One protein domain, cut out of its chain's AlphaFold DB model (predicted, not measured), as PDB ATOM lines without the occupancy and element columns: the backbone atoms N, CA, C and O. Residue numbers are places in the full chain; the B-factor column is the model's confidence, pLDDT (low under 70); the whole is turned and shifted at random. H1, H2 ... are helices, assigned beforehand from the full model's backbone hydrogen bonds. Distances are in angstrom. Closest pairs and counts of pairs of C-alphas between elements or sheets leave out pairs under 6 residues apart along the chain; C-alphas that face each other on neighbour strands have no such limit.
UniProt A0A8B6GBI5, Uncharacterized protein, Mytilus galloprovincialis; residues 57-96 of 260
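This is residues 57 to 96 of the 260 residues of an uncharacterized protein of Mytilus galloprovincialis (UniProt A0A8B6GBI5). What shape do these atoms make? An open, loose ring: the short helices H1 and H2 make a corner, and residues 80 to 96, with no named element, fold back toward the first residues. What is it built of? The 40 printed residues hold two named helices, H1 then H2, and no named strand; the class is all helix, with 16 residues in named elements, under half. How large is it? It is loose, radius of gyration of the C-alphas 11.2 A, spanning 30 by 21 by 12 A.

Where is H1? Residues 60 to 66, 10.0 A long, from C-alpha 60 at (169.432, 142.784, 113.355). Where is H2? Residues 71 to 79, 12.8 A long, ending at C-alpha 79 at (156.369, 145.393, 102.242).

How do the helices stand? H1 and H2 are close but not clearly touching; their closest C-alphas, Leu 64 and Pro 71, are 7.2 A apart. They run opposite ways at a steep tilt of 66 degrees. What of their backbones? In H1 and H2 every O i to N i+4 pair is within hydrogen-bond range.

What stands free? Residues 80 to 85. Which C-alphas are farthest apart? Those of Thr 58 and Gly 84, 30.6 A. Are there cuts, long links or low confidence? The printed part has no cut, the link from H1 to H2 is tight, and no printed residue is under 70 in pLDDT.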
ATOM      1  N   TYR A  57     177.953 142.726 112.651       72.44
ATOM      2  CA  TYR A  57     176.671 142.911 113.316       72.44
ATOM      3  C   TYR A  57     176.147 141.544 113.760       72.44
ATOM      4  O   TYR A  57     175.675 140.738 112.964       72.44
ATOM      5  N   THR A  58     176.173 141.290 115.065       74.94
ATOM      6  CA  THR A  58     175.703 140.018 115.639       74.94
ATOM      7  C   THR A  58     174.178 139.899 115.686       74.94
ATOM      8  O   THR A  58     173.646 138.794 115.773       74.94
ATOM      9  N   SER A  59     173.443 141.015 115.604       85.31
ATOM     10  CA  SER A  59     171.976 141.021 115.599       85.31
ATOM     11  C   SER A  59     171.389 142.096 114.689       85.31
ATOM     12  O   SER A  59     171.963 143.174 114.516       85.31
ATOM     13  N   LEU A  60     170.191 141.824 114.161       86.69
ATOM     14  CA  LEU A  60     169.432 142.784 113.355       86.69
ATOM     15  C   LEU A  60     169.154 144.084 114.127       86.69
ATOM     16  O   LEU A  60     169.262 145.162 113.562       86.69
ATOM     17  N   ASN A  61     168.860 144.004 115.427       87.94
ATOM     18  CA  ASN A  61     168.595 145.192 116.243       87.94
ATOM     19  C   ASN A  61     169.823 146.105 116.355       87.94
ATOM     20  O   ASN A  61     169.674 147.324 116.321       87.94
ATOM     21  N   HIS A  62     171.023 145.526 116.472       87.88
ATOM     22  CA  HIS A  62     172.265 146.298 116.491       87.88
ATOM     23  C   HIS A  62     172.484 147.011 115.153       87.88
ATOM     24  O   HIS A  62     172.759 148.206 115.136       87.88
ATOM     25  N   LEU A  63     172.265 146.299 114.042       88.19
ATOM     26  CA  LEU A  63     172.352 146.857 112.692       88.19
ATOM     27  C   LEU A  63     171.359 148.010 112.475       88.19
ATOM     28  O   LEU A  63     171.742 149.060 111.965       88.19
ATOM     29  N   LEU A  64     170.097 147.833 112.879       91.00
ATOM     30  CA  LEU A  64     169.062 148.863 112.749       91.00
ATOM     31  C   LEU A  64     169.393 150.106 113.580       91.00
ATOM     32  O   LEU A  64     169.250 151.223 113.089       91.00
ATOM     33  N   LYS A  65     169.890 149.916 114.809       90.19
ATOM     34  CA  LYS A  65     170.286 151.019 115.690       90.19
ATOM     35  C   LYS A  65     171.464 151.811 115.123       90.19
ATOM     36  O   LYS A  65     171.405 153.034 115.112       90.19
ATOM     37  N   ASP A  66     172.497 151.125 114.639       90.06
ATOM     38  CA  ASP A  66     173.677 151.761 114.036       90.06
ATOM     39  C   ASP A  66     173.338 152.481 112.720       90.06
ATOM     40  O   ASP A  66     173.882 153.537 112.416       90.06
ATOM     41  N   SER A  67     172.363 151.953 111.976       89.19
ATOM     42  CA  SER A  67     171.858 152.570 110.743       89.19
ATOM     43  C   SER A  67     170.831 153.683 110.989       89.19
ATOM     44  O   SER A  67     170.348 154.272 110.026       89.19
ATOM     45  N   ASN A  68     170.475 153.969 112.247       92.56
ATOM     46  CA  ASN A  68     169.430 154.922 112.635       92.56
ATOM     47  C   ASN A  68     168.047 154.635 111.999       92.56
ATOM     48  O   ASN A  68     167.312 155.557 111.655       92.56
ATOM     49  N   ILE A  69     167.697 153.352 111.842       93.00
ATOM     50  CA  ILE A  69     166.431 152.885 111.249       93.00
ATOM     51  C   ILE A  69     165.544 152.281 112.338       93.00
ATOM     52  O   ILE A  69     165.978 151.436 113.128       93.00
ATOM     53  N   SER A  70     164.266 152.661 112.363       93.69
ATOM     54  CA  SER A  70     163.307 152.056 113.297       93.69
ATOM     55  C   SER A  70     162.853 150.656 112.837       93.69
ATOM     56  O   SER A  70     162.750 150.391 111.637       93.69
ATOM     57  N   PRO A  71     162.497 149.733 113.754       90.62
ATOM     58  CA  PRO A  71     161.951 148.425 113.375       90.62
ATOM     59  C   PRO A  71     160.678 148.505 112.517       90.62
ATOM     60  O   PRO A  71     160.412 147.604 111.721       90.62
ATOM     61  N   GLN A  72     159.877 149.556 112.694       92.69
ATOM     62  CA  GLN A  72     158.675 149.827 111.907       92.69
ATOM     63  C   GLN A  72     159.039 150.224 110.481       92.69
ATOM     64  O   GLN A  72     158.514 149.633 109.545       92.69
ATOM     65  N   GLU A  73     159.971 151.157 110.315       93.56
ATOM     66  CA  GLU A  73     160.464 151.583 109.005       93.56
ATOM     67  C   GLU A  73     161.089 150.420 108.229       93.56
ATOM     68  O   GLU A  73     160.775 150.225 107.056       93.56
ATOM     69  N   TYR A  74     161.877 149.577 108.905       91.88
ATOM     70  CA  TYR A  74     162.398 148.343 108.322       91.88
ATOM     71  C   TYR A  74     161.273 147.441 107.796       91.88
ATOM     72  O   TYR A  74     161.329 146.995 106.654       91.88
ATOM     73  N   LYS A  75     160.223 147.196 108.591       90.56
ATOM     74  CA  LYS A  75     159.081 146.373 108.157       90.56
ATOM     75  C   LYS A  75     158.334 146.993 106.979       90.56
ATOM     76  O   LYS A  75     158.072 146.280 106.018       90.56
ATOM     77  N   SER A  76     158.057 148.296 107.022       92.31
ATOM     78  CA  SER A  76     157.409 149.014 105.920       92.31
ATOM     79  C   SER A  76     158.227 148.934 104.629       92.31
ATOM     80  O   SER A  76     157.668 148.779 103.547       92.31
ATOM     81  N   ALA A  77     159.559 148.973 104.725       89.75
ATOM     82  CA  ALA A  77     160.433 148.797 103.571       89.75
ATOM     83  C   ALA A  77     160.355 147.375 102.981       89.75
ATOM     84  O   ALA A  77     160.397 147.227 101.762       89.75
ATOM     85  N   LEU A  78     160.201 146.335 103.811       88.06
ATOM     86  CA  LEU A  78     160.047 144.949 103.340       88.06
ATOM     87  C   LEU A  78     158.703 144.690 102.638       88.06
ATOM     88  O   LEU A  78     158.605 143.752 101.847       88.06
ATOM     89  N   GLU A  79     157.673 145.492 102.916       87.19
ATOM     90  CA  GLU A  79     156.369 145.393 102.242       87.19
ATOM     91  C   GLU A  79     156.417 145.913 100.794       87.19
ATOM     92  O   GLU A  79     155.575 145.551  99.969       87.19
ATOM     93  N   LEU A  80     157.428 146.718 100.456       87.50
ATOM     94  CA  LEU A  80     157.620 147.273  99.123       87.50
ATOM     95  C   LEU A  80     158.474 146.335  98.262       87.50
ATOM     96  O   LEU A  80     159.678 146.186  98.458       87.50
ATOM     97  N   SER A  81     157.864 145.757  97.229       83.12
ATOM     98  CA  SER A  81     158.578 144.990  96.207       83.12
ATOM     99  C   SER A  81     158.542 145.701  94.860       83.12
ATOM    100  O   SER A  81     157.479 146.064  94.358       83.12
ATOM    101  N   LYS A  82     159.710 145.838  94.221       80.12
ATOM    102  CA  LYS A  82     159.814 146.324  92.833       80.12
ATOM    103  C   LYS A  82     159.370 145.278  91.805       80.12
ATOM    104  O   LYS A  82     159.103 145.630  90.660       80.12
ATOM    105  N   ARG A  83     159.376 143.990  92.167       70.56
ATOM    106  CA  ARG A  83     159.192 142.864  91.240       70.56
ATOM    107  C   ARG A  83     158.338 141.781  91.894       70.56
ATOM    108  O   ARG A  83     158.862 140.859  92.504       70.56
ATOM    109  N   GLY A  84     157.020 141.903  91.754       76.00
ATOM    110  CA  GLY A  84     156.067 140.862  92.146       76.00
ATOM    111  C   GLY A  84     156.126 140.466  93.626       76.00
ATOM    112  O   GLY A  84     156.575 141.227  94.483       76.00
ATOM    113  N   LYS A  85     155.636 139.262  93.930       81.56
ATOM    114  CA  LYS A  85     155.641 138.704  95.288       81.56
ATOM    115  C   LYS A  85     157.033 138.154  95.609       81.56
ATOM    116  O   LYS A  85     157.589 137.415  94.805       81.56
ATOM    117  N   LEU A  86     157.556 138.467  96.793       83.00
ATOM    118  CA  LEU A  86     158.788 137.891  97.337       83.00
ATOM    119  C   LEU A  86     158.525 137.302  98.724       83.00
ATOM    120  O   LEU A  86     157.711 137.823  99.483       83.00
ATOM    121  N   ILE A  87     159.241 136.226  99.053       85.62
ATOM    122  CA  ILE A  87     159.306 135.690 100.415       85.62
ATOM    123  C   ILE A  87     160.621 136.140 101.038       85.62
ATOM    124  O   ILE A  87     161.694 135.852 100.515       85.62
ATOM    125  N   ILE A  88     160.522 136.834 102.167       86.00
ATOM    126  CA  ILE A  88     161.666 137.326 102.930       86.00
ATOM    127  C   ILE A  88     161.771 136.481 104.196       86.00
ATOM    128  O   ILE A  88     160.825 136.387 104.979       86.00
ATOM    129  N   TYR A  89     162.925 135.850 104.391       85.88
ATOM    130  CA  TYR A  89     163.192 135.038 105.571       85.88
ATOM    131  C   TYR A  89     163.755 135.899 106.696       85.88
ATOM    132  O   TYR A  89     164.560 136.800 106.469       85.88
ATOM    133  N   LYS A  90     163.372 135.581 107.933       86.44
ATOM    134  CA  LYS A  90     164.012 136.165 109.111       86.44
ATOM    135  C   LYS A  90     165.457 135.666 109.179       86.44
ATOM    136  O   LYS A  90     165.663 134.460 109.283       86.44
ATOM    137  N   ARG A  91     166.417 136.587 109.128       86.25
ATOM    138  CA  ARG A  91     167.857 136.307 109.173       86.25
ATOM    139  C   ARG A  91     168.581 137.284 110.089       86.25
ATOM    140  O   ARG A  91     168.139 138.422 110.254       86.25
ATOM    141  N   ASN A  92     169.690 136.841 110.662       86.12
ATOM    142  CA  ASN A  92     170.676 137.699 111.305       86.12
ATOM    143  C   ASN A  92     171.685 138.218 110.268       86.12
ATOM    144  O   ASN A  92     171.872 137.579 109.231       86.12
ATOM    145  N   PRO A  93     172.372 139.344 110.529       85.25
ATOM    146  CA  PRO A  93     173.373 139.863 109.593       85.25
ATOM    147  C   PRO A  93     174.524 138.876 109.334       85.25
ATOM    148  O   PRO A  93     175.077 138.846 108.240       85.25
ATOM    149  N   THR A  94     174.813 137.996 110.297       82.94
ATOM    150  CA  THR A  94     175.787 136.900 110.168       82.94
ATOM    151  C   THR A  94     175.373 135.811 109.172       82.94
ATOM    152  O   THR A  94     176.202 135.011 108.751       82.94
ATOM    153  N   GLU A  95     174.103 135.768 108.763       83.44
ATOM    154  CA  GLU A  95     173.539 134.742 107.877       83.44
ATOM    155  C   GLU A  95     173.402 135.237 106.424       83.44
ATOM    156  O   GLU A  95     172.688 134.636 105.617       83.44
ATOM    157  N   ILE A  96     174.065 136.344 106.066       82.56
ATOM    158  CA  ILE A  96     173.961 136.949 104.728       82.56
ATOM    159  C   ILE A  96     174.439 136.012 103.608       82.56
ATOM    160  O   ILE A  96     173.863 136.020 102.525       82.56
TER     161      ILE A  96